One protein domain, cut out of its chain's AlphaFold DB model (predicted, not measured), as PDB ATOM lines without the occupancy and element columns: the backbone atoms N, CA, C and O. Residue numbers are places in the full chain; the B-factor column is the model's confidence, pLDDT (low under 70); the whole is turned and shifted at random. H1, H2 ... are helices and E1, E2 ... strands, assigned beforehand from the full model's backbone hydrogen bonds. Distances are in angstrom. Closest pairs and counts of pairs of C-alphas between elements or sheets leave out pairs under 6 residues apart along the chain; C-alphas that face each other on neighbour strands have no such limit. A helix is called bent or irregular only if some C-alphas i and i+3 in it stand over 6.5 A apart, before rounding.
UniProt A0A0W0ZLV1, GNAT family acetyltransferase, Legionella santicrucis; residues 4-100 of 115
ATOM      1  N   ILE A   4     -32.459  34.498  33.764       92.81
ATOM      2  CA  ILE A   4     -31.073  34.434  33.294       92.81
ATOM      3  C   ILE A   4     -30.610  32.982  33.340       92.81
ATOM      4  O   ILE A   4     -30.811  32.304  34.349       92.81
ATOM      5  N   LYS A   5     -30.000  32.517  32.251       92.81
ATOM      6  CA  LYS A   5     -29.429  31.172  32.144       92.81
ATOM      7  C   LYS A   5     -28.025  31.239  31.570       92.81
ATOM      8  O   LYS A   5     -27.773  32.062  30.685       92.81
ATOM      9  N   LYS A   6     -27.143  30.352  32.027       93.06
ATOM     10  CA  LYS A   6     -25.913  30.052  31.295       93.06
ATOM     11  C   LYS A   6     -26.288  29.384  29.971       93.06
ATOM     12  O   LYS A   6     -27.204  28.568  29.919       93.06
ATOM     13  N   LEU A   7     -25.643  29.805  28.892       95.06
ATOM     14  CA  LEU A   7     -25.877  29.252  27.566       95.06
ATOM     15  C   LEU A   7     -24.902  28.106  27.301       95.06
ATOM     16  O   LEU A   7     -23.739  28.152  27.698       95.06
ATOM     17  N   ASP A   8     -25.400  27.103  26.594       94.56
ATOM     18  CA  ASP A   8     -24.673  25.911  26.169       94.56
ATOM     19  C   ASP A   8     -24.889  25.664  24.666       94.56
ATOM     20  O   ASP A   8     -25.513  26.464  23.958       94.56
ATOM     21  N   GLU A   9     -24.387  24.540  24.161       95.69
ATOM     22  CA  GLU A   9     -24.466  24.178  22.743       95.69
ATOM     23  C   GLU A   9     -25.902  24.131  22.194       95.69
ATOM     24  O   GLU A   9     -26.111  24.425  21.015       95.69
ATOM     25  N   LEU A  10     -26.912  23.850  23.029       95.94
ATOM     26  CA  LEU A  10     -28.316  23.816  22.601       95.94
ATOM     27  C   LEU A  10     -28.836  25.208  22.219       95.94
ATOM     28  O   LEU A  10     -29.771  25.329  21.428       95.94
ATOM     29  N   HIS A  11     -28.213  26.262  22.744       96.25
ATOM     30  CA  HIS A  11     -28.620  27.646  22.529       96.25
ATOM     31  C   HIS A  11     -27.888  28.320  21.360       96.25
ATOM     32  O   HIS A  11     -28.218  29.455  21.013       96.25
ATOM     33  N   ILE A  12     -26.913  27.658  20.720       96.12
ATOM     34  CA  ILE A  12     -26.021  28.299  19.737       96.12
ATOM     35  C   ILE A  12     -26.769  28.901  18.542       96.12
ATOM     36  O   ILE A  12     -26.448  30.006  18.098       96.12
ATOM     37  N   ASN A  13     -27.801  28.211  18.050       96.38
ATOM     38  CA  ASN A  13     -28.592  28.663  16.905       96.38
ATOM     39  C   ASN A  13     -29.433  29.893  17.260       96.38
ATOM     40  O   ASN A  13     -29.481  30.862  16.503       96.38
ATOM     41  N   GLU A  14     -30.066  29.869  18.433       97.19
ATOM     42  CA  GLU A  14     -30.878  30.980  18.920       97.19
ATOM     43  C   GLU A  14     -30.010  32.210  19.210       97.19
ATOM     44  O   GLU A  14     -30.322  33.311  18.752       97.19
ATOM     45  N   LEU A  15     -28.872  32.013  19.883       97.81
ATOM     46  CA  LEU A  15     -27.898  33.066  20.147       97.81
ATOM     47  C   LEU A  15     -27.377  33.671  18.841       97.81
ATOM     48  O   LEU A  15     -27.360  34.891  18.693       97.81
ATOM     49  N   SER A  16     -26.993  32.841  17.871       97.62
ATOM     50  CA  SER A  16     -26.496  33.318  16.576       97.62
ATOM     51  C   SER A  16     -27.548  34.146  15.838       97.62
ATOM     52  O   SER A  16     -27.223  35.202  15.296       97.62
ATOM     53  N   SER A  17     -28.816  33.718  15.866       97.81
ATOM     54  CA  SER A  17     -29.931  34.476  15.290       97.81
ATOM     55  C   SER A  17     -30.132  35.822  15.992       97.81
ATOM     56  O   SER A  17     -30.309  36.841  15.322       97.81
ATOM     57  N   TYR A  18     -30.083  35.841  17.326       98.06
ATOM     58  CA  TYR A  18     -30.205  37.059  18.124       98.06
ATOM     59  C   TYR A  18     -29.072  38.050  17.822       98.06
ATOM     60  O   TYR A  18     -29.323  39.212  17.510       98.06
ATOM     61  N   LEU A  19     -27.817  37.590  17.837       98.00
ATOM     62  CA  LEU A  19     -26.659  38.431  17.531       98.00
ATOM     63  C   LEU A  19     -26.703  38.954  16.091       98.00
ATOM     64  O   LEU A  19     -26.331  40.093  15.835       98.00
ATOM     65  N   ASN A  20     -27.181  38.149  15.141       97.69
ATOM     66  CA  ASN A  20     -27.307  38.578  13.752       97.69
ATOM     67  C   ASN A  20     -28.336  39.705  13.571       97.69
ATOM     68  O   ASN A  20     -28.130  40.583  12.738       97.69
ATOM     69  N   HIS A  21     -29.411  39.718  14.364       97.56
ATOM     70  CA  HIS A  21     -30.365  40.832  14.373       97.56
ATOM     71  C   HIS A  21     -29.697  42.151  14.805       97.56
ATOM     72  O   HIS A  21     -29.976  43.199  14.232       97.56
ATOM     73  N   TYR A  22     -28.746  42.078  15.742       97.31
ATOM     74  CA  TYR A  22     -27.967  43.211  16.253       97.31
ATOM     75  C   TYR A  22     -26.525  43.222  15.723       97.31
ATOM     76  O   TYR A  22     -25.571  43.459  16.468       97.31
ATOM     77  N   GLN A  23     -26.333  42.911  14.439       96.38
ATOM     78  CA  GLN A  23     -25.005  42.652  13.865       96.38
ATOM     79  C   GLN A  23     -23.984  43.781  14.085       96.38
ATOM     80  O   GLN A  23     -22.806  43.492  14.290       96.38
ATOM     81  N   GLU A  24     -24.426  45.040  14.072       95.12
ATOM     82  CA  GLU A  24     -23.555  46.219  14.163       95.12
ATOM     83  C   GLU A  24     -22.974  46.401  15.570       95.12
ATOM     84  O   GLU A  24     -21.805  46.747  15.723       95.12
ATOM     85  N   THR A  25     -23.756  46.103  16.609       95.38
ATOM     86  CA  THR A  25     -23.337  46.263  18.010       95.38
ATOM     87  C   THR A  25     -22.728  44.991  18.596       95.38
ATOM     88  O   THR A  25     -22.124  45.024  19.666       95.38
ATOM     89  N   THR A  26     -22.836  43.861  17.890       97.56
ATOM     90  CA  THR A  26     -22.400  42.543  18.380       97.56
ATOM     91  C   THR A  26     -21.219  41.948  17.617       97.56
ATOM     92  O   THR A  26     -20.893  40.780  17.825       97.56
ATOM     93  N   MET A  27     -20.536  42.726  16.771       96.25
ATOM     94  CA  MET A  27     -19.425  42.234  15.940       96.25
ATOM     95  C   MET A  27     -18.374  41.442  16.731       96.25
ATOM     96  O   MET A  27     -18.008  40.344  16.322       96.25
ATOM     97  N   PHE A  28     -17.934  41.951  17.885       96.12
ATOM     98  CA  PHE A  28     -16.960  41.254  18.731       96.12
ATOM     99  C   PHE A  28     -17.503  39.940  19.298       96.12
ATOM    100  O   PHE A  28     -16.793  38.938  19.314       96.12
ATOM    101  N   ILE A  29     -18.771  39.928  19.723       97.62
ATOM    102  CA  ILE A  29     -19.404  38.728  20.273       97.62
ATOM    103  C   ILE A  29     -19.527  37.650  19.200       97.62
ATOM    104  O   ILE A  29     -19.168  36.499  19.437       97.62
ATOM    105  N   ARG A  30     -19.970  38.037  18.001       97.94
ATOM    106  CA  ARG A  30     -20.086  37.145  16.843       97.94
ATOM    107  C   ARG A  30     -18.731  36.593  16.418       97.94
ATOM    108  O   ARG A  30     -18.621  35.395  16.187       97.94
ATOM    109  N   ASN A  31     -17.709  37.447  16.346       97.50
ATOM    110  CA  ASN A  31     -16.359  37.033  15.979       97.50
ATOM    111  C   ASN A  31     -15.791  36.013  16.972       97.50
ATOM    112  O   ASN A  31     -15.255  34.989  16.565       97.50
ATOM    113  N   ASN A  32     -15.949  36.262  18.272       97.62
ATOM    114  CA  ASN A  32     -15.460  35.338  19.290       97.62
ATOM    115  C   ASN A  32     -16.221  34.008  19.243       97.62
ATOM    116  O   ASN A  32     -15.584  32.966  19.150       97.62
ATOM    117  N   LEU A  33     -17.558  34.052  19.178       97.12
ATOM    118  CA  LEU A  33     -18.402  32.858  19.071       97.12
ATOM    119  C   LEU A  33     -18.050  32.004  17.841       97.12
ATOM    120  O   LEU A  33     -18.037  30.781  17.927       97.12
ATOM    121  N   TYR A  34     -17.737  32.636  16.705       97.19
ATOM    122  CA  TYR A  34     -17.305  31.941  15.490       97.19
ATOM    123  C   TYR A  34     -15.989  31.169  15.682       97.19
ATOM    124  O   TYR A  34     -15.833  30.079  15.138       97.19
ATOM    125  N   HIS A  35     -15.047  31.718  16.455       97.06
ATOM    126  CA  HIS A  35     -13.727  31.118  16.653       97.06
ATOM    127  C   HIS A  35     -13.681  30.053  17.750       97.06
ATOM    128  O   HIS A  35     -12.944  29.079  17.607       97.06
ATOM    129  N   SER A  36     -14.420  30.241  18.842       96.38
ATOM    130  CA  SER A  36     -14.303  29.413  20.049       96.38
ATOM    131  C   SER A  36     -15.552  28.592  20.367       96.38
ATOM    132  O   SER A  36     -15.502  27.695  21.210       96.38
ATOM    133  N   GLY A  37     -16.671  28.869  19.694       96.06
ATOM    134  CA  GLY A  37     -17.968  28.343  20.089       96.06
ATOM    135  C   GLY A  37     -18.436  28.920  21.427       96.06
ATOM    136  O   GLY A  37     -17.973  29.963  21.885       96.06
ATOM    137  N   ILE A  38     -19.411  28.252  22.039       95.38
ATOM    138  CA  ILE A  38     -20.055  28.726  23.276       95.38
ATOM    139  C   ILE A  38     -19.453  28.109  24.546       95.38
ATOM    140  O   ILE A  38     -19.666  28.608  25.650       95.38
ATOM    141  N   THR A  39     -18.692  27.025  24.391       92.19
ATOM    142  CA  THR A  39     -18.101  26.282  25.502       92.19
ATOM    143  C   THR A  39     -16.801  26.948  25.943       92.19
ATOM    144  O   THR A  39     -15.839  27.074  25.176       92.19
ATOM    145  N   TYR A  40     -16.760  27.371  27.205       91.50
ATOM    146  CA  TYR A  40     -15.596  28.050  27.762       91.50
ATOM    147  C   TYR A  40     -14.375  27.129  27.863       91.50
ATOM    148  O   TYR A  40     -14.464  25.990  28.325       91.50
ATOM    149  N   GLN A  41     -13.223  27.675  27.485       91.56
ATOM    150  CA  GLN A  41     -11.890  27.143  27.747       91.56
ATOM    151  C   GLN A  41     -10.985  28.328  28.094       91.56
ATOM    152  O   GLN A  41     -11.250  29.450  27.673       91.56
ATOM    153  N   ASP A  42      -9.913  28.099  28.844       90.50
ATOM    154  CA  ASP A  42      -8.963  29.162  29.198       90.50
ATOM    155  C   ASP A  42      -8.007  29.464  28.028       90.50
ATOM    156  O   ASP A  42      -6.809  29.192  28.080       90.50
ATOM    157  N   ALA A  43      -8.568  29.932  26.909       93.69
ATOM    158  CA  ALA A  43      -7.862  30.144  25.651       93.69
ATOM    159  C   ALA A  43      -8.430  31.346  24.866       93.69
ATOM    160  O   ALA A  43      -9.563  31.776  25.115       93.69
ATOM    161  N   PRO A  44      -7.675  31.897  23.894       96.25
ATOM    162  CA  PRO A  44      -8.118  33.046  23.112       96.25
ATOM    163  C   PRO A  44      -9.508  32.864  22.492       96.25
ATOM    164  O   PRO A  44      -9.834  31.799  21.983       96.25
ATOM    165  N   PHE A  45     -10.300  33.939  22.498       95.50
ATOM    166  CA  PHE A  45     -11.686  34.024  22.000       95.50
ATOM    167  C   PHE A  45     -12.750  33.295  22.825       95.50
ATOM    168  O   PHE A  45     -13.933  33.570  22.630       95.50
ATOM    169  N   HIS A  46     -12.390  32.409  23.751       96.62
ATOM    170  CA  HIS A  46     -13.382  31.717  24.572       96.62
ATOM    171  C   HIS A  46     -14.024  32.668  25.581       96.62
ATOM    172  O   HIS A  46     -13.374  33.559  26.138       96.62
ATOM    173  N   GLY A  47     -15.316  32.468  25.812       93.94
ATOM    174  CA  GLY A  47     -16.072  33.186  26.822       93.94
ATOM    175  C   GLY A  47     -17.190  32.332  27.398       93.94
ATOM    176  O   GLY A  47     -17.623  31.359  26.788       93.94
ATOM    177  N   GLU A  48     -17.626  32.688  28.598       93.81
ATOM    178  CA  GLU A  48     -18.870  32.192  29.166       93.81
ATOM    179  C   GLU A  48     -20.020  33.093  28.740       93.81
ATOM    180  O   GLU A  48     -19.932  34.320  28.843       93.81
ATOM    181  N   TYR A  49     -21.111  32.483  28.290       95.75
ATOM    182  CA  TYR A  49     -22.266  33.198  27.771       95.75
ATOM    183  C   TYR A  49     -23.465  33.022  28.698       95.75
ATOM    184  O   TYR A  49     -23.781  31.915  29.127       95.75
ATOM    185  N   TYR A  50     -24.161  34.120  28.966       96.25
ATOM    186  CA  TYR A  50     -25.386  34.155  29.753       96.25
ATOM    187  C   TYR A  50     -26.477  34.844  28.942       96.25
ATOM    188  O   TYR A  50     -26.270  35.940  28.421       96.25
ATOM    189  N   GLY A  51     -27.637  34.207  28.832       96.38
ATOM    190  CA  GLY A  51     -28.794  34.727  28.114       96.38
ATOM    191  C   GLY A  51     -29.882  35.189  29.069       96.38
ATOM    192  O   GLY A  51     -30.184  34.518  30.058       96.38
ATOM    193  N   SER A  52     -30.495  36.323  28.749       96.81
ATOM    194  CA  SER A  52     -31.766  36.752  29.317       96.81
ATOM    195  C   SER A  52     -32.899  36.232  28.445       96.81
ATOM    196  O   SER A  52     -32.868  36.398  27.225       96.81
ATOM    197  N   PHE A  53     -33.898  35.622  29.077       94.88
ATOM    198  CA  PHE A  53     -35.039  35.016  28.408       94.88
ATOM    199  C   PHE A  53     -36.353  35.675  28.817       94.88
ATOM    200  O   PHE A  53     -36.638  35.867  30.003       94.88
ATOM    201  N   GLU A  54     -37.195  35.916  27.819       92.38
ATOM    202  CA  GLU A  54     -38.604  36.259  27.976       92.38
ATOM    203  C   GLU A  54     -39.432  35.408  27.011       92.38
ATOM    204  O   GLU A  54     -39.128  35.322  25.826       92.38
ATOM    205  N   ASN A  55     -40.460  34.721  27.523       89.75
ATOM    206  CA  ASN A  55     -41.276  33.774  26.748       89.75
ATOM    207  C   ASN A  55     -40.439  32.716  25.996       89.75
ATOM    208  O   ASN A  55     -40.719  32.404  24.840       89.75
ATOM    209  N   ASN A  56     -39.404  32.182  26.659       89.25
ATOM    210  CA  ASN A  56     -38.428  31.237  26.099       89.25
ATOM    211  C   ASN A  56     -37.676  31.751  24.861       89.25
ATOM    212  O   ASN A  56     -37.209  30.943  24.068       89.25
ATOM    213  N   LYS A  57     -37.554  33.072  24.703       93.44
ATOM    214  CA  LYS A  57     -36.731  33.689  23.666       93.44
ATOM    215  C   LYS A  57     -35.631  34.532  24.279       93.44
ATOM    216  O   LYS A  57     -35.898  35.283  25.221       93.44
ATOM    217  N   ILE A  58     -34.430  34.445  23.720       96.69
ATOM    218  CA  ILE A  58     -33.326  35.336  24.069       96.69
ATOM    219  C   ILE A  58     -33.735  36.777  23.747       96.69
ATOM    220  O   ILE A  58     -34.060  37.111  22.607       96.69
ATOM    221  N   ASN A  59     -33.707  37.635  24.765       96.31
ATOM    222  CA  ASN A  59     -33.905  39.079  24.633       96.31
ATOM    223  C   ASN A  59     -32.682  39.895  25.095       96.31
ATOM    224  O   ASN A  59     -32.700  41.122  25.022       96.31
ATOM    225  N   GLY A  60     -31.615  39.224  25.530       97.25
ATOM    226  CA  GLY A  60     -30.351  39.835  25.921       97.25
ATOM    227  C   GLY A  60     -29.259  38.793  26.121       97.25
ATOM    228  O   GLY A  60     -29.551  37.643  26.443       97.25
ATOM    229  N   VAL A  61     -28.002  39.195  25.968       97.62
ATOM    230  CA  VAL A  61     -26.836  38.331  26.190       97.62
ATOM    231  C   VAL A  61     -25.710  39.089  26.880       97.62
ATOM    232  O   VAL A  61     -25.503  40.279  26.640       97.62
ATOM    233  N   LEU A  62     -24.969  38.376  27.721       97.12
ATOM    234  CA  LEU A  62     -23.700  38.782  28.302       97.12
ATOM    235  C   LEU A  62     -22.650  37.713  27.995       97.12
ATOM    236  O   LEU A  62     -22.915  36.527  28.170       97.12
ATOM    237  N   ALA A  63     -21.467  38.136  27.566       95.62
ATOM    238  CA  ALA A  63     -20.302  37.284  27.378       95.62
ATOM    239  C   ALA A  63     -19.161  37.751  28.290       95.62
ATOM    240  O   ALA A  63     -18.823  38.938  28.296       95.62
ATOM    241  N   HIS A  64     -18.574  36.822  29.041       93.44
ATOM    242  CA  HIS A  64     -17.383  37.036  29.857       93.44
ATOM    243  C   HIS A  64     -16.211  36.266  29.253       93.44
ATOM    244  O   HIS A  64     -16.194  35.039  29.276       93.44
ATOM    245  N   TYR A  65     -15.261  36.983  28.660       94.25
ATOM    246  CA  TYR A  65     -14.159  36.383  27.911       94.25
ATOM    247  C   TYR A  65     -12.968  36.007  28.794       94.25
ATOM    248  O   TYR A  65     -12.759  36.588  29.855       94.25
ATOM    249  N   TRP A  66     -12.143  35.089  28.285       91.50
ATOM    250  CA  TRP A  66     -10.891  34.591  28.877       91.50
ATOM    251  C   TRP A  66      -9.959  35.682  29.437       91.50
ATOM    252  O   TRP A  66      -9.233  35.463  30.399       91.50
ATOM    253  N   ASN A  67      -9.980  36.879  28.848       91.12
ATOM    254  CA  ASN A  67      -9.149  38.010  29.256       91.12
ATOM    255  C   ASN A  67      -9.839  38.973  30.246       91.12
ATOM    256  O   ASN A  67      -9.341  40.074  30.469       91.12
ATOM    257  N   GLY A  68     -10.990  38.594  30.802       88.44
ATOM    258  CA  GLY A  68     -11.767  39.397  31.749       88.44
ATOM    259  C   GLY A  68     -12.678  40.447  31.107       88.44
ATOM    260  O   GLY A  68     -13.361  41.182  31.822       88.44
ATOM    261  N   ASN A  69     -12.727  40.541  29.773       92.31
ATOM    262  CA  ASN A  69     -13.642  41.464  29.106       92.31
ATOM    263  C   ASN A  69     -15.093  40.998  29.246       92.31
ATOM    264  O   ASN A  69     -15.425  39.853  28.936       92.31
ATOM    265  N   LEU A  70     -15.971  41.926  29.626       92.44
ATOM    266  CA  LEU A  70     -17.417  41.743  29.614       92.44
ATOM    267  C   LEU A  70     -18.018  42.475  28.418       92.44
ATOM    268  O   LEU A  70     -17.783  43.667  28.225       92.44
ATOM    269  N   MET A  71     -18.825  41.773  27.632       95.06
ATOM    270  CA  MET A  71     -19.603  42.356  26.541       95.06
ATOM    271  C   MET A  71     -21.069  42.008  26.721       95.06
ATOM    272  O   MET A  71     -21.400  40.905  27.144       95.06
ATOM    273  N   MET A  72     -21.953  42.949  26.410       95.69
ATOM    274  CA  MET A  72     -23.389  42.791  26.607       95.69
ATOM    275  C   MET A  72     -24.144  43.359  25.415       95.69
ATOM    276  O   MET A  72     -23.733  44.365  24.844       95.69
ATOM    277  N   GLN A  73     -25.271  42.736  25.088       97.31
ATOM    278  CA  GLN A  73     -26.237  43.248  24.126       97.31
ATOM    279  C   GLN A  73     -27.645  43.024  24.670       97.31
ATOM    280  O   GLN A  73     -28.005  41.900  25.016       97.31
ATOM    281  N   THR A  74     -28.432  44.094  24.744       96.56
ATOM    282  CA  THR A  74     -29.874  44.076  25.019       96.56
ATOM    283  C   THR A  74     -30.440  45.478  24.809       96.56
ATOM    284  O   THR A  74     -29.767  46.467  25.094       96.56
ATOM    285  N   GLU A  75     -31.684  45.573  24.352       94.38
ATOM    286  CA  GLU A  75     -32.433  46.838  24.311       94.38
ATOM    287  C   GLU A  75     -33.258  47.062  25.590       94.38
ATOM    288  O   GLU A  75     -33.753  48.156  25.848       94.38
ATOM    289  N   ASN A  76     -33.403  46.028  26.427       93.50
ATOM    290  CA  ASN A  76     -34.205  46.066  27.642       93.50
ATOM    291  C   ASN A  76     -33.319  46.328  28.872       93.50
ATOM    292  O   ASN A  76     -32.503  45.489  29.265       93.50
ATOM    293  N   PHE A  77     -33.526  47.474  29.526       93.81
ATOM    294  CA  PHE A  77     -32.764  47.879  30.712       93.81
ATOM    295  C   PHE A  77     -32.907  46.907  31.895       93.81
ATOM    296  O   PHE A  77     -31.938  46.641  32.608       93.81
ATOM    297  N   SER A  78     -34.092  46.330  32.105       93.56
ATOM    298  CA  SER A  78     -34.298  45.332  33.159       93.56
ATOM    299  C   SER A  78     -33.523  44.045  32.871       93.56
ATOM    300  O   SER A  78     -32.949  43.466  33.792       93.56
ATOM    301  N   ALA A  79     -33.446  43.628  31.603       94.31
ATOM    302  CA  ALA A  79     -32.622  42.490  31.194       94.31
ATOM    303  C   ALA A  79     -31.129  42.787  31.380       94.31
ATOM    304  O   ALA A  79     -30.402  41.945  31.901       94.31
ATOM    305  N   LEU A  80     -30.682  44.004  31.043       94.12
ATOM    306  CA  LEU A  80     -29.301  44.447  31.263       94.12
ATOM    307  C   LEU A  80     -28.917  44.370  32.746       94.12
ATOM    308  O   LEU A  80     -27.892  43.791  33.101       94.12
ATOM    309  N   SER A  81     -29.765  44.923  33.615       93.00
ATOM    310  CA  SER A  81     -29.553  44.917  35.065       93.00
ATOM    311  C   SER A  81     -29.504  43.495  35.634       93.00
ATOM    312  O   SER A  81     -28.639  43.189  36.462       93.00
ATOM    313  N   ALA A  82     -30.384  42.606  35.163       91.94
ATOM    314  CA  ALA A  82     -30.400  41.205  35.569       91.94
ATOM    315  C   ALA A  82     -29.143  40.447  35.104       91.94
ATOM    316  O   ALA A  82     -28.537  39.739  35.910       91.94
ATOM    317  N   LEU A  83     -28.711  40.638  33.851       93.75
ATOM    318  CA  LEU A  83     -27.488  40.038  33.302       93.75
ATOM    319  C   LEU A  83     -26.243  40.476  34.084       93.75
ATOM    320  O   LEU A  83     -25.464  39.628  34.512       93.75
ATOM    321  N   ALA A  84     -26.088  41.780  34.327       90.12
ATOM    322  CA  ALA A  84     -24.948  42.323  35.064       90.12
ATOM    323  C   ALA A  84     -24.910  41.844  36.525       90.12
ATOM    324  O   ALA A  84     -23.847  41.548  37.066       90.12
ATOM    325  N   SER A  85     -26.071  41.728  37.171       87.38
ATOM    326  CA  SER A  85     -26.149  41.218  38.545       87.38
ATOM    327  C   SER A  85     -25.801  39.729  38.618       87.38
ATOM    328  O   SER A  85     -25.089  39.308  39.530       87.38
ATOM    329  N   CYS A  86     -26.277  38.937  37.652       81.88
ATOM    330  CA  CYS A  86     -26.023  37.499  37.602       81.88
ATOM    331  C   CYS A  86     -24.549  37.188  37.302       81.88
ATOM    332  O   CYS A  86     -23.959  36.344  37.972       81.88
ATOM    333  N   SER A  87     -23.915  37.915  36.375       75.62
ATOM    334  CA  SER A  87     -22.493  37.715  36.057       75.62
ATOM    335  C   SER A  87     -21.574  38.078  37.223       75.62
ATOM    336  O   SER A  87     -20.619  37.355  37.501       75.62
ATOM    337  N   LEU A  88     -21.884  39.142  37.970       73.25
ATOM    338  CA  LEU A  88     -21.165  39.485  39.200       73.25
ATOM    339  C   LEU A  88     -21.320  38.406  40.273       73.25
ATOM    340  O   LEU A  88     -20.385  38.158  41.032       73.25
ATOM    341  N   PHE A  89     -22.493  37.781  40.359       71.38
ATOM    342  CA  PHE A  89     -22.728  36.686  41.289       71.38
ATOM    343  C   PHE A  89     -21.938  35.433  40.895       71.38
ATOM    344  O   PHE A  89     -21.224  34.901  41.739       71.38
ATOM    345  N   ALA A  90     -21.991  35.022  39.625       68.00
ATOM    346  CA  ALA A  90     -21.209  33.902  39.097       68.00
ATOM    347  C   ALA A  90     -19.698  34.122  39.290       68.00
ATOM    348  O   ALA A  90     -19.019  33.286  39.879       68.00
ATOM    349  N   CYS A  91     -19.190  35.308  38.939       63.50
ATOM    350  CA  CYS A  91     -17.790  35.683  39.152       63.50
ATOM    351  C   CYS A  91     -17.390  35.647  40.640       63.50
ATOM    352  O   CYS A  91     -16.323  35.141  40.993       63.50
ATOM    353  N   LYS A  92     -18.255  36.128  41.546       61.06
ATOM    354  CA  LYS A  92     -18.022  36.014  42.996       61.06
ATOM    355  C   LYS A  92     -18.013  34.562  43.461       61.06
ATOM    356  O   LYS A  92     -17.159  34.215  44.266       61.06
ATOM    357  N   GLN A  93     -18.935  33.734  42.978       59.53
ATOM    358  CA  GLN A  93     -19.009  32.314  43.316       59.53
ATOM    359  C   GLN A  93     -17.719  31.595  42.894       59.53
ATOM    360  O   GLN A  93     -17.113  30.914  43.719       59.53
ATOM    361  N   ASP A  94     -17.242  31.824  41.671       59.25
ATOM    362  CA  ASP A  94     -15.992  31.250  41.160       59.25
ATOM    363  C   ASP A  94     -14.767  31.736  41.933       59.25
ATOM    364  O   ASP A  94     -13.902  30.938  42.295       59.25
ATOM    365  N   PHE A  95     -14.691  33.034  42.239       55.09
ATOM    366  CA  PHE A  95     -13.622  33.584  43.070       55.09
ATOM    367  C   PHE A  95     -13.627  32.960  44.469       55.09
ATOM    368  O   PHE A  95     -12.575  32.615  45.001       55.09
ATOM    369  N   ILE A  96     -14.805  32.788  45.065       55.97
ATOM    370  CA  ILE A  96     -14.969  32.169  46.378       55.97
ATOM    371  C   ILE A  96     -14.549  30.698  46.344       55.97
ATOM    372  O   ILE A  96     -13.798  30.275  47.220       55.97
ATOM    373  N   LEU A  97     -14.991  29.934  45.342       58.69
ATOM    374  CA  LEU A  97     -14.641  28.522  45.181       58.69
ATOM    375  C   LEU A  97     -13.136  28.340  44.962       58.69
ATOM    376  O   LEU A  97     -12.534  27.474  45.592       58.69
ATOM    377  N   ARG A  98     -12.511  29.192  44.139       57.31
ATOM    378  CA  ARG A  98     -11.058  29.175  43.900       57.31
ATOM    379  C   ARG A  98     -10.237  29.572  45.129       57.31
ATOM    380  O   ARG A  98      -9.110  29.113  45.260       57.31
ATOM    381  N   ASN A  99     -10.781  30.410  46.015       57.09
ATOM    382  CA  ASN A  99     -10.068  30.938  47.188       57.09
ATOM    383  C   ASN A  99     -10.569  30.379  48.535       57.09
ATOM    384  O   ASN A  99     -10.149  30.866  49.583       57.09
ATOM    385  N   HIS A 100     -11.459  29.382  48.529       65.75
ATOM    386  CA  HIS A 100     -12.063  28.778  49.726       65.75
ATOM    387  C   HIS A 100     -12.709  29.786  50.704       65.75
ATOM    388  O   HIS A 100     -12.578  29.664  51.923       65.75
TER     389      HIS A 100
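AT A GLANCE: This is residues 4 to 100 of the 115 residues of the protein "GNAT family acetyltransferase" of Legionella santicrucis (UniProt A0A0W0ZLV1). Look for a twisted four-stranded sheet in the middle, with the long helix H3 slanting over one face and the hairpin of helices H1 and H2 covering part of the other. Residues 92 to 100, of which 92 to 99 belong to H3, stick out beyond this body. The printed part has 97 residues, with named elements in the order E1, H1, H2, E2, E3, E4, H3. The sheet order is E1, E2, E3, E4, antiparallel throughout, and the class is mixed, helices and strands. The whole is compact, with a radius of gyration of the C-alphas of 12.9 A and spans of 41 by 29 by 23 A.

IN THESE COORDINATES: Find C-alpha 4 at (-31.073, 34.434, 33.294), where E1 begins; it runs to residue 6. H1, residues 9 to 21, measures 19.6 A and is irregular: C-alphas 10 and 13 are 7.5 A apart. H2 follows at residues 27 to 36. From C-alpha 47 at (-16.072, 33.186, 26.822), E2 runs 22.8 A to residue 54. E3, residues 57 to 65, spans 23.1 A and bends by 59 degrees at residue 60. E4 is residues 70 to 74. H3, residues 77 to 99, runs 32.8 A to C-alpha 99 at (-10.068, 30.938, 47.188).

HOW THE PARTS SIT: Start with the sheet, whose edge strands are E1 and E4. N 5 and O 51, 3.0 A apart, are within hydrogen-bond range across E1 and E2. E2, E3 and E4 form a meander, each strand the antiparallel neighbour of the one before; look at N 50 and O 62, 2.8 A, and at N 63 and O 71, 2.8 A. With helices on both faces there are three layers. H3 is on one face at a height over the sheet of 9.3 A, over E2 and E3, and slantwise to the strands; its closest C-alphas to E2 are Ala 79 and Ser 52, 6.1 A. H1 and H2 are on the opposite face, at heights of 8.5 A and 10.0 A. H1 runs across the strands at 78 degrees to E3 on the local plane. H1, with residues 16 to 20 alone, touches H2; the closest C-alphas are Leu 19 and Arg 30, 6.7 A. This helical hairpin has a shallow tilt of 26 degrees, opposite ways. In H2 and H3 every O i to N i+4 pair is within hydrogen-bond range; in H1, 7 of 9 are.

THE WHOLE: The farthest C-alphas, His 21 and His 100, are 41.6 A apart. The printed part has no cut and no long link. Residues 92 to 100 stand free; pLDDT is under 70 at residues 90 to 100.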